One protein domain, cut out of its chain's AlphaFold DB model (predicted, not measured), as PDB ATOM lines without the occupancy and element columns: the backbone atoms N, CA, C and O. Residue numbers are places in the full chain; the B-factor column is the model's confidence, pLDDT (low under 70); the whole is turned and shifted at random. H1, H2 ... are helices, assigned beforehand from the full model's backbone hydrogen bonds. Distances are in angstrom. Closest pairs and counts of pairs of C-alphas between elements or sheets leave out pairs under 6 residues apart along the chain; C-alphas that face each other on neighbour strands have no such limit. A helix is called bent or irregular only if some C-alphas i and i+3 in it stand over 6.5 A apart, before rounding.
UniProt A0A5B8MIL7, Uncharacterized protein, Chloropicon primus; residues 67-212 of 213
ATOM      1  N   ILE A  67     126.893 129.735  89.639       83.44
ATOM      2  CA  ILE A  67     127.066 128.279  89.709       83.44
ATOM      3  C   ILE A  67     126.712 127.628  88.376       83.44
ATOM      4  O   ILE A  67     127.466 126.788  87.890       83.44
ATOM      5  N   VAL A  68     125.608 128.054  87.760       85.56
ATOM      6  CA  VAL A  68     125.199 127.528  86.454       85.56
ATOM      7  C   VAL A  68     126.235 127.914  85.398       85.56
ATOM      8  O   VAL A  68     126.721 127.035  84.692       85.56
ATOM      9  N   GLY A  69     126.676 129.175  85.378       87.62
ATOM     10  CA  GLY A  69     127.745 129.621  84.480       87.62
ATOM     11  C   GLY A  69     129.061 128.857  84.673       87.62
ATOM     12  O   GLY A  69     129.666 128.416  83.707       87.62
ATOM     13  N   LEU A  70     129.504 128.630  85.911       89.75
ATOM     14  CA  LEU A  70     130.737 127.885  86.185       89.75
ATOM     15  C   LEU A  70     130.604 126.393  85.856       89.75
ATOM     16  O   LEU A  70     131.590 125.752  85.494       89.75
ATOM     17  N   SER A  71     129.396 125.835  85.937       93.25
ATOM     18  CA  SER A  71     129.166 124.426  85.617       93.25
ATOM     19  C   SER A  71     129.320 124.091  84.127       93.25
ATOM     20  O   SER A  71     129.471 122.914  83.811       93.25
ATOM     21  N   CYS A  72     129.389 125.081  83.223       94.06
ATOM     22  CA  CYS A  72     129.715 124.846  81.810       94.06
ATOM     23  C   CYS A  72     131.233 124.789  81.522       94.06
ATOM     24  O   CYS A  72     131.643 124.305  80.465       94.06
ATOM     25  N   LEU A  73     132.097 125.227  82.449       93.69
ATOM     26  CA  LEU A  73     133.555 125.256  82.245       93.69
ATOM     27  C   LEU A  73     134.200 123.897  81.916       93.69
ATOM     28  O   LEU A  73     135.177 123.896  81.165       93.69
ATOM     29  N   PRO A  74     133.696 122.735  82.379       94.50
ATOM     30  CA  PRO A  74     134.218 121.441  81.944       94.50
ATOM     31  C   PRO A  74     134.217 121.243  80.416       94.50
ATOM     32  O   PRO A  74     135.099 120.561  79.895       94.50
ATOM     33  N   PHE A  75     133.316 121.889  79.664       93.50
ATOM     34  CA  PHE A  75     133.351 121.854  78.196       93.50
ATOM     35  C   PHE A  75     134.589 122.557  77.608       93.50
ATOM     36  O   PHE A  75     135.077 122.136  76.559       93.50
ATOM     37  N   LEU A  76     135.164 123.556  78.295       95.56
ATOM     38  CA  LEU A  76     136.439 124.168  77.892       95.56
ATOM     39  C   LEU A  76     137.610 123.196  78.040       95.56
ATOM     40  O   LEU A  76     138.521 123.210  77.215       95.56
ATOM     41  N   VAL A  77     137.583 122.326  79.054       94.00
ATOM     42  CA  VAL A  77     138.612 121.290  79.224       94.00
ATOM     43  C   VAL A  77     138.578 120.328  78.038       94.00
ATOM     44  O   VAL A  77     139.621 120.046  77.453       94.00
ATOM     45  N   ILE A  78     137.386 119.882  77.631       92.81
ATOM     46  CA  ILE A  78     137.217 119.031  76.443       92.81
ATOM     47  C   ILE A  78     137.698 119.748  75.180       92.81
ATOM     48  O   ILE A  78     138.464 119.181  74.403       92.81
ATOM     49  N   SER A  79     137.287 121.004  74.999       95.00
ATOM     50  CA  SER A  79     137.713 121.843  73.877       95.00
ATOM     51  C   SER A  79     139.239 121.920  73.769       95.00
ATOM     52  O   SER A  79     139.806 121.631  72.714       95.00
ATOM     53  N   TYR A  80     139.915 122.213  74.885       94.25
ATOM     54  CA  TYR A  80     141.371 122.271  74.950       94.25
ATOM     55  C   TYR A  80     142.021 120.942  74.556       94.25
ATOM     56  O   TYR A  80     142.964 120.929  73.765       94.25
ATOM     57  N   GLN A  81     141.508 119.816  75.056       90.75
ATOM     58  CA  GLN A  81     142.051 118.510  74.691       90.75
ATOM     59  C   GLN A  81     141.895 118.236  73.187       90.75
ATOM     60  O   GLN A  81     142.823 117.719  72.566       90.75
ATOM     61  N   PHE A  82     140.774 118.627  72.567       90.06
ATOM     62  CA  PHE A  82     140.591 118.477  71.120       90.06
ATOM     63  C   PHE A  82     141.557 119.346  70.312       90.06
ATOM     64  O   PHE A  82     142.126 118.867  69.330       90.06
ATOM     65  N   PHE A  83     141.826 120.574  70.761       89.62
ATOM     66  CA  PHE A  83     142.867 121.406  70.159       89.62
ATOM     67  C   PHE A  83     144.255 120.767  70.258       89.62
ATOM     68  O   PHE A  83     145.001 120.791  69.280       89.62
ATOM     69  N   ARG A  84     144.587 120.123  71.386       88.06
ATOM     70  CA  ARG A  84     145.873 119.421  71.555       88.06
ATOM     71  C   ARG A  84     146.074 118.257  70.594       88.06
ATOM     72  O   ARG A  84     147.215 117.933  70.283       88.06
ATOM     73  N   VAL A  85     144.996 117.616  70.152       81.62
ATOM     74  CA  VAL A  85     145.060 116.516  69.180       81.62
ATOM     75  C   VAL A  85     144.747 116.979  67.751       81.62
ATOM     76  O   VAL A  85     144.579 116.140  66.877       81.62
ATOM     77  N   HIS A  86     144.713 118.291  67.490       83.12
ATOM     78  CA  HIS A  86     144.444 118.889  66.172       83.12
ATOM     79  C   HIS A  86     143.045 118.596  65.600       83.12
ATOM     80  O   HIS A  86     142.836 118.634  64.390       83.12
ATOM     81  N   CYS A  87     142.065 118.351  66.470       82.38
ATOM     82  CA  CYS A  87     140.653 118.214  66.115       82.38
ATOM     83  C   CYS A  87     139.930 119.557  66.294       82.38
ATOM     84  O   CYS A  87     139.137 119.758  67.218       82.38
ATOM     85  N   TYR A  88     140.271 120.528  65.447       85.69
ATOM     86  CA  TYR A  88     139.848 121.918  65.633       85.69
ATOM     87  C   TYR A  88     138.335 122.109  65.552       85.69
ATOM     88  O   TYR A  88     137.804 122.925  66.302       85.69
ATOM     89  N   PHE A  89     137.631 121.351  64.705       87.12
ATOM     90  CA  PHE A  89     136.177 121.452  64.584       87.12
ATOM     91  C   PHE A  89     135.486 121.163  65.923       87.12
ATOM     92  O   PHE A  89     134.734 121.997  66.432       87.12
ATOM     93  N   HIS A  90     135.815 120.029  66.549       87.88
ATOM     94  CA  HIS A  90     135.300 119.673  67.875       87.88
ATOM     95  C   HIS A  90     135.764 120.654  68.948       87.88
ATOM     96  O   HIS A  90     134.965 121.070  69.788       87.88
ATOM     97  N   GLY A  91     137.030 121.079  68.895       91.94
ATOM     98  CA  GLY A  91     137.569 122.102  69.790       91.94
ATOM     99  C   GLY A  91     136.723 123.379  69.781       91.94
ATOM    100  O   GLY A  91     136.258 123.820  70.836       91.94
ATOM    101  N   VAL A  92     136.447 123.926  68.594       93.94
ATOM    102  CA  VAL A  92     135.603 125.115  68.404       93.94
ATOM    103  C   VAL A  92     134.166 124.851  68.840       93.94
ATOM    104  O   VAL A  92     133.580 125.689  69.519       93.94
ATOM    105  N   GLN A  93     133.603 123.688  68.511       94.19
ATOM    106  CA  GLN A  93     132.236 123.329  68.881       94.19
ATOM    107  C   GLN A  93     132.027 123.354  70.406       94.19
ATOM    108  O   GLN A  93     131.075 123.970  70.892       94.19
ATOM    109  N   TYR A  94     132.923 122.733  71.179       95.19
ATOM    110  CA  TYR A  94     132.820 122.715  72.644       95.19
ATOM    111  C   TYR A  94     133.209 124.049  73.288       95.19
ATOM    112  O   TYR A  94     132.630 124.421  74.310       95.19
ATOM    113  N   PHE A  95     134.129 124.802  72.676       97.06
ATOM    114  CA  PHE A  95     134.421 126.176  73.089       97.06
ATOM    115  C   PHE A  95     133.185 127.065  72.943       97.06
ATOM    116  O   PHE A  95     132.801 127.759  73.885       97.06
ATOM    117  N   LEU A  96     132.535 127.010  71.778       96.81
ATOM    118  CA  LEU A  96     131.343 127.792  71.480       96.81
ATOM    119  C   LEU A  96     130.200 127.415  72.423       96.81
ATOM    120  O   LEU A  96     129.513 128.308  72.907       96.81
ATOM    121  N   GLN A  97     130.044 126.127  72.749       96.50
ATOM    122  CA  GLN A  97     129.082 125.698  73.760       96.50
ATOM    123  C   GLN A  97     129.355 126.344  75.117       96.50
ATOM    124  O   GLN A  97     128.459 126.956  75.688       96.50
ATOM    125  N   ALA A  98     130.582 126.229  75.632       96.38
ATOM    126  CA  ALA A  98     130.930 126.798  76.929       96.38
ATOM    127  C   ALA A  98     130.712 128.318  76.953       96.38
ATOM    128  O   ALA A  98     130.134 128.849  77.901       96.38
ATOM    129  N   PHE A  99     131.127 129.007  75.885       97.00
ATOM    130  CA  PHE A  99     130.935 130.444  75.729       97.00
ATOM    131  C   PHE A  99     129.450 130.818  75.720       97.00
ATOM    132  O   PHE A  99     129.037 131.674  76.500       97.00
ATOM    133  N   LEU A 100     128.636 130.176  74.878       96.38
ATOM    134  CA  LEU A 100     127.209 130.481  74.767       96.38
ATOM    135  C   LEU A 100     126.455 130.166  76.062       96.38
ATOM    136  O   LEU A 100     125.662 131.005  76.482       96.38
ATOM    137  N   SER A 101     126.752 129.050  76.739       94.88
ATOM    138  CA  SER A 101     126.164 128.741  78.051       94.88
ATOM    139  C   SER A 101     126.565 129.769  79.100       94.88
ATOM    140  O   SER A 101     125.716 130.276  79.823       94.88
ATOM    141  N   PHE A 102     127.837 130.172  79.153       94.19
ATOM    142  CA  PHE A 102     128.274 131.193  80.107       94.19
ATOM    143  C   PHE A 102     127.576 132.540  79.862       94.19
ATOM    144  O   PHE A 102     127.141 133.214  80.801       94.19
ATOM    145  N   GLN A 103     127.421 132.924  78.593       94.19
ATOM    146  CA  GLN A 103     126.687 134.129  78.218       94.19
ATOM    147  C   GLN A 103     125.200 134.015  78.573       94.19
ATOM    148  O   GLN A 103     124.657 134.936  79.174       94.19
ATOM    149  N   ALA A 104     124.547 132.899  78.251       91.06
ATOM    150  CA  ALA A 104     123.124 132.683  78.503       91.06
ATOM    151  C   ALA A 104     122.789 132.526  79.997       91.06
ATOM    152  O   ALA A 104     121.758 133.008  80.450       91.06
ATOM    153  N   ASP A 105     123.651 131.900  80.796       88.81
ATOM    154  CA  ASP A 105     123.331 131.580  82.192       88.81
ATOM    155  C   ASP A 105     123.893 132.584  83.206       88.81
ATOM    156  O   ASP A 105     123.349 132.730  84.308       88.81
ATOM    157  N   CYS A 106     124.977 133.284  82.857       88.00
ATOM    158  CA  CYS A 106     125.672 134.183  83.774       88.00
ATOM    159  C   CYS A 106     125.644 135.642  83.316       88.00
ATOM    160  O   CYS A 106     125.131 136.492  84.039       88.00
ATOM    161  N   TRP A 107     126.193 135.964  82.144       85.75
ATOM    162  CA  TRP A 107     126.460 137.369  81.801       85.75
ATOM    163  C   TRP A 107     125.249 138.098  81.204       85.75
ATOM    164  O   TRP A 107     124.904 139.202  81.629       85.75
ATOM    165  N   ASN A 108     124.593 137.459  80.235       88.38
ATOM    166  CA  ASN A 108     123.542 137.992  79.368       88.38
ATOM    167  C   ASN A 108     122.225 137.199  79.499       88.38
ATOM    168  O   ASN A 108     121.521 136.992  78.510       88.38
ATOM    169  N   SER A 109     121.843 136.798  80.717       82.50
ATOM    170  CA  SER A 109     120.675 135.928  80.970       82.50
ATOM    171  C   SER A 109     119.331 136.459  80.472       82.50
ATOM    172  O   SER A 109     118.425 135.692  80.135       82.50
ATOM    173  N   LYS A 110     119.201 137.784  80.362       84.62
ATOM    174  CA  LYS A 110     118.001 138.456  79.840       84.62
ATOM    175  C   LYS A 110     117.942 138.452  78.297       84.62
ATOM    176  O   LYS A 110     116.891 138.737  77.723       84.62
ATOM    177  N   SER A 111     119.033 138.108  77.603       86.44
ATOM    178  CA  SER A 111     119.092 138.104  76.137       86.44
ATOM    179  C   SER A 111     118.460 136.848  75.537       86.44
ATOM    180  O   SER A 111     118.983 135.738  75.638       86.44
ATOM    181  N   LYS A 112     117.349 137.032  74.812       87.56
ATOM    182  CA  LYS A 112     116.680 135.951  74.062       87.56
ATOM    183  C   LYS A 112     117.589 135.312  73.010       87.56
ATOM    184  O   LYS A 112     117.445 134.121  72.734       87.56
ATOM    185  N   TRP A 113     118.505 136.093  72.434       93.94
ATOM    186  CA  TRP A 113     119.435 135.607  71.421       93.94
ATOM    187  C   TRP A 113     120.423 134.600  72.011       93.94
ATOM    188  O   TRP A 113     120.456 133.465  71.544       93.94
ATOM    189  N   TYR A 114     121.134 134.956  73.091       91.62
ATOM    190  CA  TYR A 114     122.077 134.041  73.752       91.62
ATOM    191  C   TYR A 114     121.371 132.788  74.273       91.62
ATOM    192  O   TYR A 114     121.855 131.685  74.048       91.62
ATOM    193  N   ASN A 115     120.180 132.936  74.857       88.69
ATOM    194  CA  ASN A 115     119.381 131.803  75.330       88.69
ATOM    195  C   ASN A 115     118.973 130.843  74.201       88.69
ATOM    196  O   ASN A 115     118.857 129.640  74.418       88.69
ATOM    197  N   THR A 116     118.719 131.361  72.998       91.44
ATOM    198  CA  THR A 116     118.379 130.537  71.829       91.44
ATOM    199  C   THR A 116     119.627 129.888  71.242       91.44
ATOM    200  O   THR A 116     119.616 128.688  70.973       91.44
ATOM    201  N   ALA A 117     120.707 130.658  71.094       94.62
ATOM    202  CA  ALA A 117     121.985 130.179  70.589       94.62
ATOM    203  C   ALA A 117     122.542 129.048  71.466       94.62
ATOM    204  O   ALA A 117     122.869 127.994  70.933       94.62
ATOM    205  N   ASP A 118     122.539 129.223  72.789       94.88
ATOM    206  CA  ASP A 118     122.951 128.206  73.759       94.88
ATOM    207  C   ASP A 118     122.114 126.922  73.655       94.88
ATOM    208  O   ASP A 118     122.649 125.822  73.705       94.88
ATOM    209  N   ARG A 119     120.798 127.020  73.432       92.50
ATOM    210  CA  ARG A 119     119.947 125.830  73.240       92.50
ATOM    211  C   ARG A 119     120.281 125.074  71.961       92.50
ATOM    212  O   ARG A 119     120.320 123.840  71.970       92.50
ATOM    213  N   ILE A 120     120.469 125.807  70.865       95.50
ATOM    214  CA  ILE A 120     120.812 125.225  69.566       95.50
ATOM    215  C   ILE A 120     122.181 124.561  69.664       95.50
ATOM    216  O   ILE A 120     122.311 123.394  69.291       95.50
ATOM    217  N   SER A 121     123.172 125.256  70.226       96.38
ATOM    218  CA  SER A 121     124.508 124.701  70.411       96.38
ATOM    219  C   SER A 121     124.480 123.506  71.364       96.38
ATOM    220  O   SER A 121     125.037 122.474  71.015       96.38
ATOM    221  N   ALA A 122     123.748 123.570  72.483       94.94
ATOM    222  CA  ALA A 122     123.658 122.494  73.476       94.94
ATOM    223  C   ALA A 122     123.095 121.210  72.862       94.94
ATOM    224  O   ALA A 122     123.608 120.111  73.075       94.94
ATOM    225  N   THR A 123     122.045 121.355  72.058       95.31
ATOM    226  CA  THR A 123     121.449 120.237  71.326       95.31
ATOM    227  C   THR A 123     122.418 119.719  70.264       95.31
ATOM    228  O   THR A 123     122.645 118.512  70.161       95.31
ATOM    229  N   GLY A 124     123.038 120.634  69.516       93.94
ATOM    230  CA  GLY A 124     124.026 120.331  68.490       93.94
ATOM    231  C   GLY A 124     125.213 119.546  69.038       93.94
ATOM    232  O   GLY A 124     125.546 118.508  68.481       93.94
ATOM    233  N   VAL A 125     125.809 119.958  70.159       93.81
ATOM    234  CA  VAL A 125     127.001 119.292  70.701       93.81
ATOM    235  C   VAL A 125     126.725 117.881  71.204       93.81
ATOM    236  O   VAL A 125     127.595 117.018  71.093       93.81
ATOM    237  N   ILE A 126     125.518 117.622  71.711       94.56
ATOM    238  CA  ILE A 126     125.101 116.291  72.163       94.56
ATOM    239  C   ILE A 126     124.806 115.376  70.968       94.56
ATOM    240  O   ILE A 126     125.225 114.220  70.962       94.56
ATOM    241  N   LEU A 127     124.135 115.881  69.930       91.69
ATOM    242  CA  LEU A 127     123.817 115.084  68.742       91.69
ATOM    243  C   LEU A 127     125.040 114.859  67.839       91.69
ATOM    244  O   LEU A 127     125.272 113.743  67.380       91.69
ATOM    245  N   LEU A 128     125.834 115.903  67.599       87.56
ATOM    246  CA  LEU A 128     126.994 115.870  66.706       87.56
ATOM    247  C   LEU A 128     128.262 115.334  67.377       87.56
ATOM    248  O   LEU A 128     129.173 114.927  66.668       87.56
ATOM    249  N   GLY A 129     128.345 115.318  68.707       86.12
ATOM    250  CA  GLY A 129     129.419 114.635  69.430       86.12
ATOM    251  C   GLY A 129     129.041 113.177  69.718       86.12
ATOM    252  O   GLY A 129     129.126 112.329  68.826       86.12
ATOM    253  N   PRO A 130     128.563 112.859  70.936       87.38
ATOM    254  CA  PRO A 130     128.243 111.488  71.331       87.38
ATOM    255  C   PRO A 130     127.127 110.840  70.500       87.38
ATOM    256  O   PRO A 130     127.171 109.631  70.279       87.38
ATOM    257  N   GLY A 131     126.161 111.604  69.978       86.12
ATOM    258  CA  GLY A 131     125.113 111.063  69.106       86.12
ATOM    259  C   GLY A 131     125.652 110.399  67.833       86.12
ATOM    260  O   GLY A 131     125.085 109.408  67.370       86.12
ATOM    261  N   ARG A 132     126.806 110.846  67.315       81.44
ATOM    262  CA  ARG A 132     127.461 110.209  66.159       81.44
ATOM    263  C   ARG A 132     127.861 108.764  66.440       81.44
ATOM    264  O   ARG A 132     127.682 107.913  65.575       81.44
ATOM    265  N   VAL A 133     128.330 108.457  67.650       80.44
ATOM    266  CA  VAL A 133     128.706 107.088  68.054       80.44
ATOM    267  C   VAL A 133     127.542 106.113  67.869       80.44
ATOM    268  O   VAL A 133     127.746 104.947  67.541       80.44
ATOM    269  N   ILE A 134     126.311 106.582  68.074       81.25
ATOM    270  CA  ILE A 134     125.106 105.763  67.934       81.25
ATOM    271  C   ILE A 134     124.883 105.397  66.464       81.25
ATOM    272  O   ILE A 134     124.552 104.248  66.164       81.25
ATOM    273  N   LEU A 135     125.078 106.362  65.561       74.25
ATOM    274  CA  LEU A 135     124.784 106.235  64.133       74.25
ATOM    275  C   LEU A 135     125.870 105.470  63.369       74.25
ATOM    276  O   LEU A 135     125.546 104.698  62.469       74.25
ATOM    277  N   PHE A 136     127.141 105.639  63.736       68.94
ATOM    278  CA  PHE A 136     128.247 104.990  63.038       68.94
ATOM    279  C   PHE A 136     128.612 103.649  63.700       68.94
ATOM    280  O   PHE A 136     128.928 103.615  64.890       68.94
ATOM    281  N   PRO A 137     128.639 102.527  62.953       64.19
ATOM    282  CA  PRO A 137     128.880 101.183  63.493       64.19
ATOM    283  C   PRO A 137     130.352 100.920  63.868       64.19
ATOM    284  O   PRO A 137     130.795  99.779  63.903       64.19
ATOM    285  N   ILE A 138     131.123 101.968  64.151       64.75
ATOM    286  CA  ILE A 138     132.558 101.892  64.448       64.75
ATOM    287  C   ILE A 138     132.775 101.415  65.899       64.75
ATOM    288  O   ILE A 138     133.822 100.867  66.241       64.75
ATOM    289  N   ALA A 139     131.776 101.595  66.773       71.69
ATOM    290  CA  ALA A 139     131.835 101.212  68.182       71.69
ATOM    291  C   ALA A 139     131.066  99.928  68.503       71.69
ATOM    292  O   ALA A 139     130.014  99.647  67.930       71.69
ATOM    293  N   GLY A 140     131.565  99.182  69.493       81.12
ATOM    294  CA  GLY A 140     130.880  98.002  70.016       81.12
ATOM    295  C   GLY A 140     129.488  98.331  70.569       81.12
ATOM    296  O   GLY A 140     129.252  99.416  71.106       81.12
ATOM    297  N   THR A 141     128.563  97.375  70.467       86.38
ATOM    298  CA  THR A 141     127.139  97.547  70.809       86.38
ATOM    299  C   THR A 141     126.911  98.078  72.225       86.38
ATOM    300  O   THR A 141     126.101  98.982  72.413       86.38
ATOM    301  N   ALA A 142     127.660  97.582  73.215       86.44
ATOM    302  CA  ALA A 142     127.546  98.037  74.602       86.44
ATOM    303  C   ALA A 142     127.849  99.539  74.752       86.44
ATOM    304  O   ALA A 142     127.133 100.258  75.444       86.44
ATOM    305  N   PHE A 143     128.869 100.034  74.048       84.50
ATOM    306  CA  PHE A 143     129.243 101.447  74.073       84.50
ATOM    307  C   PHE A 143     128.212 102.323  73.360       84.50
ATOM    308  O   PHE A 143     127.851 103.389  73.852       84.50
ATOM    309  N   ARG A 144     127.685 101.853  72.223       85.81
ATOM    310  CA  ARG A 144     126.612 102.547  71.497       85.81
ATOM    311  C   ARG A 144     125.364 102.697  72.363       85.81
ATOM    312  O   ARG A 144     124.761 103.765  72.365       85.81
ATOM    313  N   LEU A 145     125.020 101.666  73.137       89.69
ATOM    314  CA  LEU A 145     123.906 101.720  74.080       89.69
ATOM    315  C   LEU A 145     124.166 102.726  75.211       89.69
ATOM    316  O   LEU A 145     123.292 103.534  75.513       89.69
ATOM    317  N   GLN A 146     125.370 102.732  75.791       88.44
ATOM    318  CA  GLN A 146     125.760 103.726  76.802       88.44
ATOM    319  C   GLN A 146     125.681 105.159  76.257       88.44
ATOM    320  O   GLN A 146     125.095 106.030  76.901       88.44
ATOM    321  N   ALA A 147     126.212 105.400  75.054       88.75
ATOM    322  CA  ALA A 147     126.139 106.698  74.389       88.75
ATOM    323  C   ALA A 147     124.684 107.108  74.109       88.75
ATOM    324  O   ALA A 147     124.310 108.245  74.386       88.75
ATOM    325  N   ALA A 148     123.845 106.182  73.634       91.44
ATOM    326  CA  ALA A 148     122.425 106.430  73.394       91.44
ATOM    327  C   ALA A 148     121.674 106.818  74.670       91.44
ATOM    328  O   ALA A 148     120.926 107.796  74.664       91.44
ATOM    329  N   LEU A 149     121.919 106.106  75.772       93.19
ATOM    330  CA  LEU A 149     121.329 106.426  77.069       93.19
ATOM    331  C   LEU A 149     121.773 107.807  77.558       93.19
ATOM    332  O   LEU A 149     120.929 108.617  77.932       93.19
ATOM    333  N   LEU A 150     123.070 108.119  77.507       92.88
ATOM    334  CA  LEU A 150     123.585 109.418  77.953       92.88
ATOM    335  C   LEU A 150     123.081 110.581  77.088       92.88
ATOM    336  O   LEU A 150     122.729 111.627  77.628       92.88
ATOM    337  N   VAL A 151     122.991 110.399  75.768       94.31
ATOM    338  CA  VAL A 151     122.399 111.382  74.847       94.31
ATOM    339  C   VAL A 151     120.927 111.609  75.182       94.31
ATOM    340  O   VAL A 151     120.512 112.757  75.345       94.31
ATOM    341  N   ALA A 152     120.148 110.535  75.345       95.81
ATOM    342  CA  ALA A 152     118.731 110.630  75.679       95.81
ATOM    343  C   ALA A 152     118.514 111.327  77.031       95.81
ATOM    344  O   ALA A 152     117.731 112.272  77.113       95.81
ATOM    345  N   ILE A 153     119.248 110.923  78.076       95.88
ATOM    346  CA  ILE A 153     119.159 111.546  79.403       95.88
ATOM    347  C   ILE A 153     119.581 113.016  79.321       95.88
ATOM    348  O   ILE A 153     118.859 113.869  79.827       95.88
ATOM    349  N   SER A 154     120.688 113.340  78.647       95.31
ATOM    350  CA  SER A 154     121.151 114.725  78.492       95.31
ATOM    351  C   SER A 154     120.089 115.608  77.830       95.31
ATOM    352  O   SER A 154     119.734 116.652  78.373       95.31
ATOM    353  N   LEU A 155     119.497 115.179  76.711       95.31
ATOM    354  CA  LEU A 155     118.454 115.953  76.025       95.31
ATOM    355  C   LEU A 155     117.165 116.064  76.854       95.31
ATOM    356  O   LEU A 155     116.535 117.127  76.881       95.31
ATOM    357  N   CYS A 156     116.791 115.008  77.578       96.31
ATOM    358  CA  CYS A 156     115.660 115.036  78.502       96.31
ATOM    359  C   CYS A 156     115.890 116.030  79.648       96.31
ATOM    360  O   CYS A 156     115.010 116.842  79.927       96.31
ATOM    361  N   VAL A 157     117.069 116.016  80.278       94.88
ATOM    362  CA  VAL A 157     117.419 116.945  81.366       94.88
ATOM    363  C   VAL A 157     117.556 118.374  80.836       94.88
ATOM    364  O   VAL A 157     117.089 119.300  81.497       94.88
ATOM    365  N   LEU A 158     118.083 118.574  79.620       93.62
ATOM    366  CA  LEU A 158     118.094 119.879  78.952       93.62
ATOM    367  C   LEU A 158     116.668 120.416  78.827       93.62
ATOM    368  O   LEU A 158     116.365 121.490  79.345       93.62
ATOM    369  N   SER A 159     115.774 119.641  78.209       93.12
ATOM    370  CA  SER A 159     114.364 120.001  78.029       93.12
ATOM    371  C   SER A 159     113.664 120.257  79.366       93.12
ATOM    372  O   SER A 159     112.972 121.264  79.531       93.12
ATOM    373  N   TRP A 160     113.896 119.393  80.357       92.38
ATOM    374  CA  TRP A 160     113.329 119.521  81.696       92.38
ATOM    375  C   TRP A 160     113.812 120.781  82.415       92.38
ATOM    376  O   TRP A 160     112.995 121.520  82.967       92.38
ATOM    377  N   SER A 161     115.111 121.087  82.346       91.69
ATOM    378  CA  SER A 161     115.680 122.291  82.955       91.69
ATOM    379  C   SER A 161     115.013 123.560  82.422       91.69
ATOM    380  O   SER A 161     114.668 124.441  83.211       91.69
ATOM    381  N   ARG A 162     114.700 123.619  81.119       84.81
ATOM    382  CA  ARG A 162     114.055 124.783  80.482       84.81
ATOM    383  C   ARG A 162     112.566 124.935  80.791       84.81
ATOM    384  O   ARG A 162     112.023 126.010  80.555       84.81
ATOM    385  N   LYS A 163     111.909 123.900  81.321       86.81
ATOM    386  CA  LYS A 163     110.513 123.969  81.791       86.81
ATOM    387  C   LYS A 163     110.387 124.479  83.231       86.81
ATOM    388  O   LYS A 163     109.274 124.591  83.741       86.81
ATOM    389  N   SER A 164     111.506 124.764  83.899       83.00
ATOM    390  CA  SER A 164     111.509 125.251  85.280       83.00
ATOM    391  C   SER A 164     110.831 126.610  85.388       83.00
ATOM    392  O   SER A 164     111.138 127.526  84.630       83.00
ATOM    393  N   LYS A 165     109.920 126.741  86.355       81.25
ATOM    394  CA  LYS A 165     109.210 127.999  86.632       81.25
ATOM    395  C   LYS A 165     109.929 128.871  87.661       81.25
ATOM    396  O   LYS A 165     109.634 130.056  87.755       81.25
ATOM    397  N   CYS A 166     110.863 128.297  88.421       79.31
ATOM    398  CA  CYS A 166     111.663 129.015  89.405       79.31
ATOM    399  C   CYS A 166     113.165 128.900  89.091       79.31
ATOM    400  O   CYS A 166     113.639 127.870  88.601       79.31
ATOM    401  N   MET A 167     113.923 129.960  89.394       76.81
ATOM    402  CA  MET A 167     115.367 130.034  89.115       76.81
ATOM    403  C   MET A 167     116.169 128.971  89.875       76.81
ATOM    404  O   MET A 167     117.192 128.486  89.412       76.81
ATOM    405  N   LYS A 168     115.674 128.586  91.047       74.94
ATOM    406  CA  LYS A 168     116.261 127.578  91.931       74.94
ATOM    407  C   LYS A 168     116.228 126.184  91.307       74.94
ATOM    408  O   LYS A 168     117.265 125.548  91.139       74.94
ATOM    409  N   GLU A 169     115.043 125.745  90.883       83.06
ATOM    410  CA  GLU A 169     114.891 124.503  90.121       83.06
ATOM    411  C   GLU A 169     115.661 124.565  88.806       83.06
ATOM    412  O   GLU A 169     116.301 123.582  88.441       83.06
ATOM    413  N   TYR A 170     115.624 125.711  88.117       86.06
ATOM    414  CA  TYR A 170     116.406 125.911  86.901       86.06
ATOM    415  C   TYR A 170     117.890 125.672  87.171       86.06
ATOM    416  O   TYR A 170     118.497 124.864  86.481       86.06
ATOM    417  N   ALA A 171     118.460 126.297  88.202       85.69
ATOM    418  CA  ALA A 171     119.877 126.185  88.510       85.69
ATOM    419  C   ALA A 171     120.291 124.739  88.792       85.69
ATOM    420  O   ALA A 171     121.271 124.266  88.219       85.69
ATOM    421  N   ILE A 172     119.518 124.010  89.599       87.19
ATOM    422  CA  ILE A 172     119.796 122.601  89.912       87.19
ATOM    423  C   ILE A 172     119.681 121.736  88.651       87.19
ATOM    424  O   ILE A 172     120.600 120.987  88.322       87.19
ATOM    425  N   ARG A 173     118.574 121.855  87.910       91.69
ATOM    426  CA  ARG A 173     118.318 121.033  86.719       91.69
ATOM    427  C   ARG A 173     119.280 121.351  85.579       91.69
ATOM    428  O   ARG A 173     119.668 120.446  84.850       91.69
ATOM    429  N   HIS A 174     119.664 122.613  85.413       93.00
ATOM    430  CA  HIS A 174     120.576 123.035  84.355       93.00
ATOM    431  C   HIS A 174     122.033 122.702  84.693       93.00
ATOM    432  O   HIS A 174     122.768 122.232  83.832       93.00
ATOM    433  N   THR A 175     122.422 122.795  85.967       92.69
ATOM    434  CA  THR A 175     123.708 122.249  86.435       92.69
ATOM    435  C   THR A 175     123.761 120.734  86.224       92.69
ATOM    436  O   THR A 175     124.757 120.211  85.729       92.69
ATOM    437  N   LEU A 176     122.674 120.016  86.531       93.06
ATOM    438  CA  LEU A 176     122.575 118.582  86.254       93.06
ATOM    439  C   LEU A 176     122.694 118.288  84.753       93.06
ATOM    440  O   LEU A 176     123.366 117.329  84.374       93.06
ATOM    441  N   TRP A 177     122.091 119.120  83.900       95.88
ATOM    442  CA  TRP A 177     122.281 119.019  82.459       95.88
ATOM    443  C   TRP A 177     123.758 119.167  82.076       95.88
ATOM    444  O   TRP A 177     124.263 118.306  81.360       95.88
ATOM    445  N   HIS A 178     124.466 120.183  82.582       94.81
ATOM    446  CA  HIS A 178     125.898 120.341  82.317       94.81
ATOM    447  C   HIS A 178     126.697 119.103  82.731       94.81
ATOM    448  O   HIS A 178     127.538 118.652  81.961       94.81
ATOM    449  N   VAL A 179     126.403 118.507  83.890       93.62
ATOM    450  CA  VAL A 179     127.082 117.290  84.365       93.62
ATOM    451  C   VAL A 179     126.824 116.099  83.439       93.62
ATOM    452  O   VAL A 179     127.769 115.455  82.986       93.62
ATOM    453  N   VAL A 180     125.561 115.802  83.124       94.12
ATOM    454  CA  VAL A 180     125.215 114.649  82.273       94.12
ATOM    455  C   VAL A 180     125.681 114.868  80.831       94.12
ATOM    456  O   VAL A 180     126.216 113.955  80.202       94.12
ATOM    457  N   GLY A 181     125.517 116.083  80.309       93.94
ATOM    458  CA  GLY A 181     125.988 116.473  78.987       93.94
ATOM    459  C   GLY A 181     127.507 116.394  78.876       93.94
ATOM    460  O   GLY A 181     128.015 115.841  77.901       93.94
ATOM    461  N   PHE A 182     128.231 116.856  79.899       94.00
ATOM    462  CA  PHE A 182     129.677 116.701  79.987       94.00
ATOM    463  C   PHE A 182     130.081 115.228  80.015       94.00
ATOM    464  O   PHE A 182     130.970 114.859  79.263       94.00
ATOM    465  N   LEU A 183     129.424 114.368  80.801       92.69
ATOM    466  CA  LEU A 183     129.729 112.931  80.825       92.69
ATOM    467  C   LEU A 183     129.541 112.274  79.451       92.69
ATOM    468  O   LEU A 183     130.398 111.503  79.020       92.69
ATOM    469  N   ALA A 184     128.457 112.610  78.743       92.00
ATOM    470  CA  ALA A 184     128.213 112.127  77.384       92.00
ATOM    471  C   ALA A 184     129.344 112.548  76.431       92.00
ATOM    472  O   ALA A 184     129.874 111.735  75.674       92.00
ATOM    473  N   VAL A 185     129.735 113.821  76.495       91.75
ATOM    474  CA  VAL A 185     130.799 114.395  75.669       91.75
ATOM    475  C   VAL A 185     132.178 113.857  76.049       91.75
ATOM    476  O   VAL A 185     132.968 113.570  75.161       91.75
ATOM    477  N   TYR A 186     132.470 113.683  77.335       90.88
ATOM    478  CA  TYR A 186     133.732 113.144  77.835       90.88
ATOM    479  C   TYR A 186     133.933 111.708  77.365       90.88
ATOM    480  O   TYR A 186     134.985 111.379  76.834       90.88
ATOM    481  N   LEU A 187     132.901 110.872  77.486       86.44
ATOM    482  CA  LEU A 187     132.931 109.487  77.022       86.44
ATOM    483  C   LEU A 187     133.169 109.399  75.504       86.44
ATOM    484  O   LEU A 187     133.891 108.519  75.034       86.44
ATOM    485  N   TYR A 188     132.603 110.331  74.737       86.25
ATOM    486  CA  TYR A 188     132.914 110.487  73.318       86.25
ATOM    487  C   TYR A 188     134.366 110.935  73.088       86.25
ATOM    488  O   TYR A 188     135.094 110.284  72.340       86.25
ATOM    489  N   ALA A 189     134.793 112.013  73.746       86.81
ATOM    490  CA  ALA A 189     136.115 112.607  73.588       86.81
ATOM    491  C   ALA A 189     137.233 111.621  73.939       86.81
ATOM    492  O   ALA A 189     138.168 111.475  73.157       86.81
ATOM    493  N   ASP A 190     137.093 110.890  75.046       84.62
ATOM    494  CA  ASP A 190     138.014 109.834  75.466       84.62
ATOM    495  C   ASP A 190     138.221 108.811  74.343       84.62
ATOM    496  O   ASP A 190     139.353 108.538  73.948       84.62
ATOM    497  N   ARG A 191     137.139 108.330  73.716       79.56
ATOM    498  CA  ARG A 191     137.240 107.380  72.598       79.56
ATOM    499  C   ARG A 191     137.865 107.966  71.343       79.56
ATOM    500  O   ARG A 191     138.676 107.284  70.714       79.56
ATOM    501  N   VAL A 192     137.493 109.186  70.959       77.56
ATOM    502  CA  VAL A 192     138.092 109.834  69.781       77.56
ATOM    503  C   VAL A 192     139.590 110.046  70.002       77.56
ATOM    504  O   VAL A 192     140.384 109.745  69.112       77.56
ATOM    505  N   MET A 193     139.991 110.473  71.200       76.25
ATOM    506  CA  MET A 193     141.389 110.732  71.546       76.25
ATOM    507  C   MET A 193     142.226 109.463  71.659       76.25
ATOM    508  O   MET A 193     143.345 109.442  71.142       76.25
ATOM    509  N   TYR A 194     141.700 108.409  72.290       73.31
ATOM    510  CA  TYR A 194     142.435 107.156  72.476       73.31
ATOM    511  C   TYR A 194     142.586 106.365  71.184       73.31
ATOM    512  O   TYR A 194     143.664 105.857  70.894       73.31
ATOM    513  N   ASN A 195     141.512 106.250  70.404       65.94
ATOM    514  CA  ASN A 195     141.495 105.313  69.288       65.94
ATOM    515  C   ASN A 195     141.649 105.984  67.918       65.94
ATOM    516  O   ASN A 195     141.863 105.260  66.949       65.94
ATOM    517  N   ARG A 196     141.533 107.322  67.803       63.31
ATOM    518  CA  ARG A 196     141.645 108.135  66.559       63.31
ATOM    519  C   ARG A 196     140.846 107.638  65.337       63.31
ATOM    520  O   ARG A 196     140.990 108.164  64.242       63.31
ATOM    521  N   THR A 197     140.001 106.628  65.514       54.88
ATOM    522  CA  THR A 197     139.304 105.866  64.464       54.88
ATOM    523  C   THR A 197     137.802 106.123  64.466       54.88
ATOM    524  O   THR A 197     137.105 105.716  63.544       54.88
ATOM    525  N   TYR A 198     137.296 106.816  65.489       53.03
ATOM    526  CA  TYR A 198     135.864 107.017  65.722       53.03
ATOM    527  C   TYR A 198     135.296 108.293  65.112       53.03
ATOM    528  O   TYR A 198     134.083 108.490  65.158       53.03
ATOM    529  N   ASP A 199     136.146 109.143  64.538       57.91
ATOM    530  CA  ASP A 199     135.685 110.266  63.741       57.91
ATOM    531  C   ASP A 199     135.949 109.985  62.252       57.91
ATOM    532  O   ASP A 199     137.101 110.046  61.814       57.91
ATOM    533  N   PRO A 200     134.908 109.668  61.457       53.41
ATOM    534  CA  PRO A 200     135.058 109.431  60.022       53.41
ATOM    535  C   PRO A 200     135.538 110.680  59.265       53.41
ATOM    536  O   PRO A 200     136.010 110.558  58.135       53.41
ATOM    537  N   TYR A 201     135.457 111.864  59.882       56.78
ATOM    538  CA  TYR A 201     135.969 113.116  59.334       56.78
ATOM    539  C   TYR A 201     137.405 113.421  59.758       56.78
ATOM    540  O   TYR A 201     138.020 114.292  59.151       56.78
ATOM    541  N   TRP A 202     137.989 112.676  60.706       59.94
ATOM    542  CA  TRP A 202     139.383 112.863  61.126       59.94
ATOM    543  C   TRP A 202     140.377 112.878  59.954       59.94
ATOM    544  O   TRP A 202     141.245 113.754  59.923       59.94
ATOM    545  N   PRO A 203     140.284 111.979  58.950       57.94
ATOM    546  CA  PRO A 203     141.180 112.029  57.797       57.94
ATOM    547  C   PRO A 203     141.007 113.313  56.976       57.94
ATOM    548  O   PRO A 203     141.999 113.885  56.542       57.94
ATOM    549  N   TYR A 204     139.776 113.804  56.814       58.91
ATOM    550  CA  TYR A 204     139.477 115.008  56.032       58.91
ATOM    551  C   TYR A 204     139.850 116.294  56.776       58.91
ATOM    552  O   TYR A 204     140.461 117.182  56.190       58.91
ATOM    553  N   GLU A 205     139.561 116.382  58.077       56.00
ATOM    554  CA  GLU A 205     139.984 117.507  58.915       56.00
ATOM    555  C   GLU A 205     141.508 117.559  59.035       56.00
ATOM    556  O   GLU A 205     142.112 118.604  58.802       56.00
ATOM    557  N   SER A 206     142.159 116.428  59.323       55.56
ATOM    558  CA  SER A 206     143.624 116.387  59.416       55.56
ATOM    559  C   SER A 206     144.315 116.697  58.086       55.56
ATOM    560  O   SER A 206     145.438 117.193  58.105       55.56
ATOM    561  N   GLN A 207     143.674 116.441  56.942       58.81
ATOM    562  CA  GLN A 207     144.166 116.881  55.636       58.81
ATOM    563  C   GLN A 207     143.932 118.378  55.419       58.81
ATOM    564  O   GLN A 207     144.880 119.076  55.079       58.81
ATOM    565  N   PHE A 208     142.727 118.892  55.677       53.94
ATOM    566  CA  PHE A 208     142.394 120.312  55.508       53.94
ATOM    567  C   PHE A 208     143.345 121.232  56.290       53.94
ATOM    568  O   PHE A 208     143.870 122.197  55.738       53.94
ATOM    569  N   TRP A 209     143.646 120.894  57.546       52.12
ATOM    570  CA  TRP A 209     144.535 121.696  58.394       52.12
ATOM    571  C   TRP A 209     146.032 121.487  58.120       52.12
ATOM    572  O   TRP A 209     146.834 122.324  58.521       52.12
ATOM    573  N   LYS A 210     146.428 120.421  57.410       53.81
ATOM    574  CA  LYS A 210     147.821 120.219  56.962       53.81
ATOM    575  C   LYS A 210     148.223 121.121  55.795       53.81
ATOM    576  O   LYS A 210     149.412 121.312  55.592       53.81
ATOM    577  N   PHE A 211     147.265 121.650  55.033       51.75
ATOM    578  CA  PHE A 211     147.539 122.539  53.895       51.75
ATOM    579  C   PHE A 211     147.503 124.034  54.258       51.75
ATOM    580  O   PHE A 211     147.732 124.871  53.389       51.75
ATOM    581  N   GLY A 212     147.205 124.375  55.518       49.38
ATOM    582  CA  GLY A 212     147.146 125.756  56.016       49.38
ATOM    583  C   GLY A 212     148.235 126.131  57.031       49.38
ATOM    584  O   GLY A 212     148.158 127.222  57.593       49.38
TER     585      GLY A 212
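This is residues 67 to 212 of the 213 residues of an uncharacterized protein of Chloropicon primus (UniProt A0A5B8MIL7). Five helices, H2, H3, H4, H6 and H7, form an up-and-down bundle, each running against the one before it in the chain, with the long H7 in contact with more helices than any other. The short H1 comes just before H2 in the chain, both packing on H3 and H7, while the short H5 packs on H6 and H7, and H8 lies across one end of the bundle near H3 without clearly touching any helix. The printed part has 146 residues with eight named helices, H1 to H8 in order along the chain, and no named strand; its class is all helix. It is compact, with a radius of gyration of the C-alphas of 15.5 A, and flat in outline, spanning 46 by 37 by 20 A.

H1, residues 67 to 71, touches residues 101 to 106 alone of H3, residues 88 to 107; the closest C-alphas, of Gly 69 and Phe 102, are 4.7 A apart. H1 also touches residues 171 to 179 alone of H7, residues 167 to 195, closest at the C-alphas of Val 68 and Thr 175, 5.5 A. H2, residues 74 to 84, forms a hairpin with H3, at a shallow tilt of 24 degrees, opposite ways; their closest C-alphas are those of Ser 79 and Gly 91, 4.1 A. H2 touches H7 with the closest C-alphas, of Phe 75 and Phe 182, 6.6 A apart, at residues 182 to 193 of H7 alone; the two run the same way at a shallow tilt of 22 degrees. H3 and H4, residues 112 to 128, form a hairpin at 35.4 degrees, only just a steep tilt, opposite ways; the closest C-alphas are those of Leu 100 and Asp 118, 4.9 A. H5, residues 130 to 135, touches H7 at residues 184 to 188 alone, closest at the C-alphas of Pro 130 and Tyr 188, 5.2 A. H6, residues 141 to 162, and H7 form a hairpin at a shallow tilt of 25 degrees, opposite ways, closest at the C-alphas of Ser 161 and Arg 173, 4.8 A. Residues 151 to 155 of H6 alone touch residues 123 to 127 alone of H4, closest at the C-alphas of Ile 126 and Val 151, 6.2 A. H7 is the hub, touching H1, H2, H4, H5 and H6. H8, residues 202 to 210, is close to but not clearly touching H3, about perpendicular at 89 degrees, with the C-alphas of Phe 89 and Glu 205 closest at 7.9 A. H2 and H6 are apart. In H1, H2, H3, H4, H6 and H8 every O i to N i+4 pair is within hydrogen-bond range; H7 has 24 of 25, and H5 has 0 of 2, with 3 of 3 O i to N i+3 pairs within range.

H1 begins at C-alpha 67, at (127.066, 128.279, 89.709). From first to last C-alpha H2 measures 15.7 A, H3 26.1 A, H4 23.7 A, H6 31.7 A and H7 41.1 A. H3 is only just irregular: C-alphas 104 and 107 are 6.6 A apart. H7 runs from C-alpha 167 at (115.367, 130.034, 89.115) to C-alpha 195 at (141.495, 105.313, 69.288). H8 ends at C-alpha 210, at (147.821, 120.219, 56.962).

The C-alphas farthest apart are those of Cys 166 and Phe 211, 50.9 A. The printed part has no cut. The link from H7 to H8 is short; the other links between named helices are tight. The mean pLDDT of the printed part is 84.9; residues 136 to 138 and 195 to 212 are under 70.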